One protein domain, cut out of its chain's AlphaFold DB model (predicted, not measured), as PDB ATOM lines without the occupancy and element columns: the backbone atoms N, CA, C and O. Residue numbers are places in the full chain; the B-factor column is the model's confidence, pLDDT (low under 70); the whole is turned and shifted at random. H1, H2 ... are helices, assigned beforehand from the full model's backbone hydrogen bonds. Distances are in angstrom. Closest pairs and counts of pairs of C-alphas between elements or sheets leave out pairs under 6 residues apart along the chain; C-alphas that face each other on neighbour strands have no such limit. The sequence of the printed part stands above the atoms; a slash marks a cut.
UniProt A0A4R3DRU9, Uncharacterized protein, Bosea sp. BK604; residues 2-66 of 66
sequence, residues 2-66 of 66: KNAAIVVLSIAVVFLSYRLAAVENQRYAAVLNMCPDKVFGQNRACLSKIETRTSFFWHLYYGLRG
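AT A GLANCE: This is residues 2 to 66 of the 66 residues of an uncharacterized protein of Bosea sp. BK604 (UniProt A0A4R3DRU9). What would one see first? One long straight helix, H1, makes the long axis, and its first part, residues 2 to 20, sticks out as a bare arm. Past its last residue the chain loops out and folds back through the short helix H2 to H3, a helix set crosswise near the long one without clearly touching it. What is it built of, and how large is it? The printed part has 65 residues with three named helices, in the order H1, H2, H3, and no named strand; the class is all helix. The whole is loose, with a radius of gyration of the C-alphas of 15.5 A, and is a rod spanning 53 by 25 by 17 A.

IN THESE COORDINATES: Which element comes first? H1 holds residues 2 to 31 and measures 43.2 A from first to last C-alpha. C-alpha 2 is at (147.239, 65.876, 100.667) and C-alpha 31 at (112.300, 89.103, 90.360). What follows it along the printed part? H2 holds residues 44 to 47, 5.0 A from first to last C-alpha. H3 holds residues 56 to 64, 12.7 A long by the same measure, and its C-alpha 64 is at (120.548, 67.628, 90.494).

HOW THE PARTS SIT: How do H1 and H2 stand? They only just touch, with 3 pairs of C-alphas within 8 A, and H1 does so with residues 26 to 30 alone. The closest C-alphas are those of Gln 26 and Leu 47, 5.4 A apart. Where is H3? H3 and H1 are close but not clearly touching: the closest C-alphas, those of Ala 21 and His 59, are 7.8 A apart. Their lines are about perpendicular, at 81 degrees, and H2 and H3 are apart. What do the backbone N and O atoms show? In H1 and H3 every O i to N i+4 pair is within hydrogen-bond range; H2 is too short for such a pair, and its 1 pair of O i and N i+3 is within range. Residues 36 to 37 and residues 41 to 42 form a short antiparallel pairing.

THE WHOLE: How far does it reach? The C-alphas of Lys 2 and Lys 38, the two farthest apart, lie 53.4 A from each other. Residues 2 to 20 of H1 stand free, and so do residues 60 to 66, of which 60 to 64 belong to H3. How are the links? The printed part has no cut; the link from H1 to H2, 12 residues, is long, and that from H2 to H3, 8 residues, is short. Where is confidence low? The mean pLDDT of the printed part is 80.0, and residues 38 to 41, 53 to 60 and 62 to 66 of the model are under 70.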
ATOM      1  N   LYS A   2     148.397  66.141 101.557       74.44
ATOM      2  CA  LYS A   2     147.239  65.876 100.667       74.44
ATOM      3  C   LYS A   2     145.875  65.962 101.368       74.44
ATOM      4  O   LYS A   2     144.988  66.653 100.886       74.44
ATOM      5  N   ASN A   3     145.733  65.327 102.531       88.00
ATOM      6  CA  ASN A   3     144.448  65.273 103.239       88.00
ATOM      7  C   ASN A   3     144.012  66.654 103.753       88.00
ATOM      8  O   ASN A   3     142.830  66.971 103.719       88.00
ATOM      9  N   ALA A   4     144.963  67.504 104.151       91.31
ATOM     10  CA  ALA A   4     144.670  68.873 104.568       91.31
ATOM     11  C   ALA A   4     144.160  69.723 103.392       91.31
ATOM     12  O   ALA A   4     143.173  70.435 103.535       91.31
ATOM     13  N   ALA A   5     144.782  69.596 102.213       93.25
ATOM     14  CA  ALA A   5     144.330  70.292 101.008       93.25
ATOM     15  C   ALA A   5     142.911  69.864 100.595       93.25
ATOM     16  O   ALA A   5     142.086  70.714 100.277       93.25
ATOM     17  N   ILE A   6     142.609  68.562 100.661       94.94
ATOM     18  CA  ILE A   6     141.267  68.032 100.374       94.94
ATOM     19  C   ILE A   6     140.234  68.633 101.333       94.94
ATOM     20  O   ILE A   6     139.198  69.117 100.885       94.94
ATOM     21  N   VAL A   7     140.533  68.664 102.637       96.00
ATOM     22  CA  VAL A   7     139.626  69.232 103.645       96.00
ATOM     23  C   VAL A   7     139.374  70.719 103.386       96.00
ATOM     24  O   VAL A   7     138.221  71.141 103.320       96.00
ATOM     25  N   VAL A   8     140.420  71.512 103.147       96.25
ATOM     26  CA  VAL A   8     140.272  72.954 102.878       96.25
ATOM     27  C   VAL A   8     139.442  73.210 101.620       96.25
ATOM     28  O   VAL A   8     138.530  74.035 101.644       96.25
ATOM     29  N   LEU A   9     139.705  72.473 100.537       95.31
ATOM     30  CA  LEU A   9     138.940  72.602  99.297       95.31
ATOM     31  C   LEU A   9     137.478  72.192  99.485       95.31
ATOM     32  O   LEU A   9     136.591  72.891  99.003       95.31
ATOM     33  N   SER A  10     137.202  71.119 100.232       94.69
ATOM     34  CA  SER A  10     135.819  70.721 100.524       94.69
ATOM     35  C   SER A  10     135.059  71.788 101.319       94.69
ATOM     36  O   SER A  10     133.923  72.108 100.977       94.69
ATOM     37  N   ILE A  11     135.700  72.418 102.310       95.38
ATOM     38  CA  ILE A  11     135.102  73.523 103.073       95.38
ATOM     39  C   ILE A  11     134.827  74.717 102.157       95.38
ATOM     40  O   ILE A  11     133.744  75.298 102.218       95.38
ATOM     41  N   ALA A  12     135.771  75.062 101.277       95.38
ATOM     42  CA  ALA A  12     135.597  76.152 100.324       95.38
ATOM     43  C   ALA A  12     134.416  75.897  99.374       95.38
ATOM     44  O   ALA A  12     133.606  76.796  99.160       95.38
ATOM     45  N   VAL A  13     134.271  74.673  98.855       94.56
ATOM     46  CA  VAL A  13     133.143  74.297  97.986       94.56
ATOM     47  C   VAL A  13     131.814  74.430  98.721       94.56
ATOM     48  O   VAL A  13     130.888  75.049  98.195       94.56
ATOM     49  N   VAL A  14     131.713  73.910  99.947       91.38
ATOM     50  CA  VAL A  14     130.486  74.016 100.753       91.38
ATOM     51  C   VAL A  14     130.155  75.480 101.047       91.38
ATOM     52  O   VAL A  14     129.013  75.904 100.869       91.38
ATOM     53  N   PHE A  15     131.154  76.278 101.429       90.94
ATOM     54  CA  PHE A  15     130.978  77.699 101.708       90.94
ATOM     55  C   PHE A  15     130.505  78.475 100.474       90.94
ATOM     56  O   PHE A  15     129.530  79.222 100.551       90.94
ATOM     57  N   LEU A  16     131.157  78.284  99.325       91.06
ATOM     58  CA  LEU A  16     130.784  78.962  98.083       91.06
ATOM     59  C   LEU A  16     129.387  78.553  97.618       91.06
ATOM     60  O   LEU A  16     128.603  79.421  97.246       91.06
ATOM     61  N   SER A  17     129.048  77.267  97.718       87.69
ATOM     62  CA  SER A  17     127.717  76.758  97.366       87.69
ATOM     63  C   SER A  17     126.629  77.385  98.241       87.69
ATOM     64  O   SER A  17     125.605  77.840  97.734       87.69
ATOM     65  N   TYR A  18     126.877  77.495  99.551       85.00
ATOM     66  CA  TYR A  18     125.963  78.155 100.482       85.00
ATOM     67  C   TYR A  18     125.765  79.641 100.145       85.00
ATOM     68  O   TYR A  18     124.638  80.139 100.109       85.00
ATOM     69  N   ARG A  19     126.855  80.364  99.855       88.25
ATOM     70  CA  ARG A  19     126.783  81.786  99.483       88.25
ATOM     71  C   ARG A  19     126.079  81.990  98.145       88.25
ATOM     72  O   ARG A  19     125.311  82.940  98.021       88.25
ATOM     73  N   LEU A  20     126.304  81.101  97.180       87.19
ATOM     74  CA  LEU A  20     125.638  81.138  95.882       87.19
ATOM     75  C   LEU A  20     124.123  80.970  96.037       87.19
ATOM     76  O   LEU A  20     123.373  81.813  95.553       87.19
ATOM     77  N   ALA A  21     123.680  79.965  96.799       83.88
ATOM     78  CA  ALA A  21     122.260  79.735  97.064       83.88
ATOM     79  C   ALA A  21     121.582  80.949  97.728       83.88
ATOM     80  O   ALA A  21     120.468  81.318  97.359       83.88
ATOM     81  N   ALA A  22     122.263  81.617  98.667       83.62
ATOM     82  CA  ALA A  22     121.743  82.828  99.304       83.62
ATOM     83  C   ALA A  22     121.557  83.988  98.305       83.62
ATOM     84  O   ALA A  22     120.547  84.692  98.353       83.62
ATOM     85  N   VAL A  23     122.504  84.182  97.382       86.75
ATOM     86  CA  VAL A  23     122.422  85.233  96.352       86.75
ATOM     87  C   VAL A  23     121.352  84.914  95.309       86.75
ATOM     88  O   VAL A  23     120.612  85.809  94.898       86.75
ATOM     89  N   GLU A  24     121.228  83.655  94.892       85.94
ATOM     90  CA  GLU A  24     120.161  83.231  93.983       85.94
ATOM     91  C   GLU A  24     118.783  83.443  94.597       85.94
ATOM     92  O   GLU A  24     117.894  83.976  93.936       85.94
ATOM     93  N   ASN A  25     118.623  83.105  95.876       85.25
ATOM     94  CA  ASN A  25     117.388  83.334  96.609       85.25
ATOM     95  C   ASN A  25     117.024  84.831  96.646       85.25
ATOM     96  O   ASN A  25     115.897  85.203  96.323       85.25
ATOM     97  N   GLN A  26     117.994  85.706  96.930       85.12
ATOM     98  CA  GLN A  26     117.799  87.160  96.881       85.12
ATOM     99  C   GLN A  26     117.393  87.646  95.487       85.12
ATOM    100  O   GLN A  26     116.464  88.443  95.358       85.12
ATOM    101  N   ARG A  27     118.059  87.162  94.431       84.50
ATOM    102  CA  ARG A  27     117.711  87.511  93.045       84.50
ATOM    103  C   ARG A  27     116.318  87.028  92.667       84.50
ATOM    104  O   ARG A  27     115.578  87.764  92.026       84.50
ATOM    105  N   TYR A  28     115.951  85.820  93.066       84.50
ATOM    106  CA  TYR A  28     114.638  85.266  92.769       84.50
ATOM    107  C   TYR A  28     113.531  86.024  93.517       84.50
ATOM    108  O   TYR A  28     112.541  86.419  92.905       84.50
ATOM    109  N   ALA A  29     113.745  86.345  94.799       85.06
ATOM    110  CA  ALA A  29     112.859  87.215  95.575       85.06
ATOM    111  C   ALA A  29     112.704  88.603  94.937       85.06
ATOM    112  O   ALA A  29     111.605  89.163  94.922       85.06
ATOM    113  N   ALA A  30     113.796  89.139  94.380       84.56
ATOM    114  CA  ALA A  30     113.786  90.406  93.671       84.56
ATOM    115  C   ALA A  30     112.922  90.350  92.409       84.56
ATOM    116  O   ALA A  30     112.083  91.225  92.210       84.56
ATOM    117  N   VAL A  31     113.091  89.313  91.584       85.44
ATOM    118  CA  VAL A  31     112.300  89.103  90.360       85.44
ATOM    119  C   VAL A  31     110.814  88.946  90.682       85.44
ATOM    120  O   VAL A  31     109.970  89.505  89.988       85.44
ATOM    121  N   LEU A  32     110.491  88.237  91.764       86.94
ATOM    122  CA  LEU A  32     109.115  88.051  92.222       86.94
ATOM    123  C   LEU A  32     108.528  89.278  92.942       86.94
ATOM    124  O   LEU A  32     107.390  89.214  93.399       86.94
ATOM    125  N   ASN A  33     109.275  90.385  93.054       83.94
ATOM    126  CA  ASN A  33     108.884  91.591  93.792       83.94
ATOM    127  C   ASN A  33     108.382  91.294  95.217       83.94
ATOM    128  O   ASN A  33     107.466  91.946  95.714       83.94
ATOM    129  N   MET A  34     108.995  90.320  95.897       80.94
ATOM    130  CA  MET A  34     108.573  89.899  97.240       80.94
ATOM    131  C   MET A  34     108.886  90.934  98.330       80.94
ATOM    132  O   MET A  34     108.287  90.905  99.401       80.94
ATOM    133  N   CYS A  35     109.809  91.860  98.063       83.00
ATOM    134  CA  CYS A  35     110.243  92.894  99.001       83.00
ATOM    135  C   CYS A  35     110.180  94.289  98.354       83.00
ATOM    136  O   CYS A  35     111.230  94.898  98.106       83.00
ATOM    137  N   PRO A  36     108.971  94.800  98.057       79.25
ATOM    138  CA  PRO A  36     108.809  96.102  97.431       79.25
ATOM    139  C   PRO A  36     109.221  97.212  98.404       79.25
ATOM    140  O   PRO A  36     108.798  97.237  99.560       79.25
ATOM    141  N   ASP A  37     110.034  98.150  97.926       80.00
ATOM    142  CA  ASP A  37     110.397  99.358  98.668       80.00
ATOM    143  C   ASP A  37     109.947 100.591  97.889       80.00
ATOM    144  O   ASP A  37     110.246 100.729  96.703       80.00
ATOM    145  N   LYS A  38     109.218 101.493  98.553       66.88
ATOM    146  CA  LYS A  38     108.652 102.690  97.915       66.88
ATOM    147  C   LYS A  38     109.714 103.717  97.513       66.88
ATOM    148  O   LYS A  38     109.420 104.567  96.682       66.88
ATOM    149  N   VAL A  39     110.912 103.663  98.102       68.25
ATOM    150  CA  VAL A  39     111.968 104.670  97.907       68.25
ATOM    151  C   VAL A  39     113.104 104.132  97.039       68.25
ATOM    152  O   VAL A  39     113.597 104.842  96.168       68.25
ATOM    153  N   PHE A  40     113.503 102.872  97.235       67.31
ATOM    154  CA  PHE A  40     114.661 102.280  96.546       67.31
ATOM    155  C   PHE A  40     114.304 101.135  95.588       67.31
ATOM    156  O   PHE A  40     115.191 100.433  95.099       67.31
ATOM    157  N   GLY A  41     113.014 100.904  95.336       69.12
ATOM    158  CA  GLY A  41     112.506  99.812  94.504       69.12
ATOM    159  C   GLY A  41     112.525  98.452  95.209       69.12
ATOM    160  O   GLY A  41     111.542  97.721  95.133       69.12
ATOM    161  N   GLN A  42     113.600  98.118  95.936       73.69
ATOM    162  CA  GLN A  42     113.772  96.834  96.634       73.69
ATOM    163  C   GLN A  42     114.384  97.001  98.034       73.69
ATOM    164  O   GLN A  42     115.445  97.611  98.194       73.69
ATOM    165  N   ASN A  43     113.761  96.402  99.055       79.88
ATOM    166  CA  ASN A  43     114.229  96.515 100.439       79.88
ATOM    167  C   ASN A  43     115.311  95.465 100.738       79.88
ATOM    168  O   ASN A  43     115.012  94.299 100.994       79.88
ATOM    169  N   ARG A  44     116.584  95.877 100.774       79.06
ATOM    170  CA  ARG A  44     117.732  94.970 100.991       79.06
ATOM    171  C   ARG A  44     117.673  94.184 102.305       79.06
ATOM    172  O   ARG A  44     118.137  93.048 102.346       79.06
ATOM    173  N   ALA A  45     117.120  94.769 103.368       82.06
ATOM    174  CA  ALA A  45     116.984  94.095 104.659       82.06
ATOM    175  C   ALA A  45     115.891  93.015 104.635       82.06
ATOM    176  O   ALA A  45     115.982  92.033 105.367       82.06
ATOM    177  N   CYS A  46     114.878  93.186 103.782       81.69
ATOM    178  CA  CYS A  46     113.870  92.167 103.506       81.69
ATOM    179  C   CYS A  46     114.453  91.052 102.622       81.69
ATOM    180  O   CYS A  46     114.353  89.881 102.983       81.69
ATOM    181  N   LEU A  47     115.161  91.397 101.535       81.25
ATOM    182  CA  LEU A  47     115.784  90.408 100.644       81.25
ATOM    183  C   LEU A  47     116.771  89.489 101.379       81.25
ATOM    184  O   LEU A  47     116.863  88.311 101.058       81.25
ATOM    185  N   SER A  48     117.514  90.005 102.362       79.88
ATOM    186  CA  SER A  48     118.500  89.201 103.096       79.88
ATOM    187  C   SER A  48     117.892  88.192 104.071       79.88
ATOM    188  O   SER A  48     118.604  87.291 104.511       79.88
ATOM    189  N   LYS A  49     116.606  88.336 104.409       81.00
ATOM    190  CA  LYS A  49     115.892  87.482 105.368       81.00
ATOM    191  C   LYS A  49     114.836  86.594 104.722       81.00
ATOM    192  O   LYS A  49     114.357  85.672 105.373       81.00
ATOM    193  N   ILE A  50     114.434  86.894 103.489       79.88
ATOM    194  CA  ILE A  50     113.346  86.180 102.833       79.88
ATOM    195  C   ILE A  50     113.844  84.862 102.239       79.88
ATOM    196  O   ILE A  50     114.840  84.813 101.517       79.88
ATOM    197  N   GLU A  51     113.137  83.779 102.537       73.62
ATOM    198  CA  GLU A  51     113.360  82.475 101.922       73.62
ATOM    199  C   GLU A  51     112.317  82.260 100.826       73.62
ATOM    200  O   GLU A  51     111.128  82.135 101.106       73.62
ATOM    201  N   THR A  52     112.743  82.217  99.559       71.00
ATOM    202  CA  THR A  52     111.838  81.871  98.447       71.00
ATOM    203  C   THR A  52     111.568  80.371  98.357       71.00
ATOM    204  O   THR A  52     110.600  79.962  97.716       71.00
ATOM    205  N   ARG A  53     112.402  79.534  98.993       68.75
ATOM    206  CA  ARG A  53     112.250  78.074  99.035       68.75
ATOM    207  C   ARG A  53     112.382  77.579 100.470       68.75
ATOM    208  O   ARG A  53     113.412  77.755 101.100       68.75
ATOM    209  N   THR A  54     111.339  76.907 100.944       62.91
ATOM    210  CA  THR A  54     111.153  76.490 102.344       62.91
ATOM    211  C   THR A  54     111.960  75.260 102.763       62.91
ATOM    212  O   THR A  54     111.894  74.860 103.922       62.91
ATOM    213  N   SER A  55     112.700  74.607 101.856       64.25
ATOM    214  CA  SER A  55     113.510  73.442 102.232       64.25
ATOM    215  C   SER A  55     114.825  73.347 101.463       64.25
ATOM    216  O   SER A  55     114.868  73.502 100.242       64.25
ATOM    217  N   PHE A  56     115.892  72.984 102.178       65.88
ATOM    218  CA  PHE A  56     117.206  72.669 101.611       65.88
ATOM    219  C   PHE A  56     117.141  71.562 100.542       65.88
ATOM    220  O   PHE A  56     117.831  71.627  99.526       65.88
ATOM    221  N   PHE A  57     116.245  70.585 100.710       65.38
ATOM    222  CA  PHE A  57     116.036  69.508  99.738       65.38
ATOM    223  C   PHE A  57     115.526  70.014  98.386       65.38
ATOM    224  O   PHE A  57     115.873  69.438  97.358       65.38
ATOM    225  N   TRP A  58     114.779  71.123  98.353       65.88
ATOM    226  CA  TRP A  58     114.376  71.757  97.094       65.88
ATOM    227  C   TRP A  58     115.561  72.374  96.347       65.88
ATOM    228  O   TRP A  58     115.578  72.359  95.116       65.88
ATOM    229  N   HIS A  59     116.563  72.892  97.062       66.00
ATOM    230  CA  HIS A  59     117.800  73.368  96.440       66.00
ATOM    231  C   HIS A  59     118.605  72.204  95.852       66.00
ATOM    232  O   HIS A  59     119.051  72.292  94.711       66.00
ATOM    233  N   LEU A  60     118.711  71.089  96.584       67.00
ATOM    234  CA  LEU A  60     119.421  69.894  96.120       67.00
ATOM    235  C   LEU A  60     118.721  69.233  94.918       67.00
ATOM    236  O   LEU A  60     119.375  68.868  93.947       67.00
ATOM    237  N   TYR A  61     117.391  69.118  94.961       70.25
ATOM    238  CA  TYR A  61     116.598  68.489  93.906       70.25
ATOM    239  C   TYR A  61     116.725  69.224  92.572       70.25
ATOM    240  O   TYR A  61     117.056  68.602  91.571       70.25
ATOM    241  N   TYR A  62     116.509  70.544  92.546       64.69
ATOM    242  CA  TYR A  62     116.652  71.315  91.308       64.69
ATOM    243  C   TYR A  62     118.108  71.445  90.853       64.69
ATOM    244  O   TYR A  62     118.338  71.523  89.653       64.69
ATOM    245  N   GLY A  63     119.080  71.423  91.772       65.44
ATOM    246  CA  GLY A  63     120.500  71.386  91.414       65.44
ATOM    247  C   GLY A  63     120.928  70.073  90.745       65.44
ATOM    248  O   GLY A  63     121.809  70.090  89.897       65.44
ATOM    249  N   LEU A  64     120.293  68.948  91.093       67.00
ATOM    250  CA  LEU A  64     120.548  67.628  90.494       67.00
ATOM    251  C   LEU A  64     119.705  67.341  89.245       67.00
ATOM    252  O   LEU A  64     120.022  66.423  88.495       67.00
ATOM    253  N   ARG A  65     118.604  68.077  89.051       62.97
ATOM    254  CA  ARG A  65     117.729  67.968  87.873       62.97
ATOM    255  C   ARG A  65     118.115  68.919  86.734       62.97
ATOM    256  O   ARG A  65     117.375  68.969  85.753       62.97
ATOM    257  N   GLY A  66     119.188  69.693  86.920       46.44
ATOM    258  CA  GLY A  66     119.820  70.518  85.890       46.44
ATOM    259  C   GLY A  66     120.589  69.679  84.883       46.44
ATOM    260  O   GLY A  66     121.232  68.698  85.314       46.44
TER     261      GLY A  66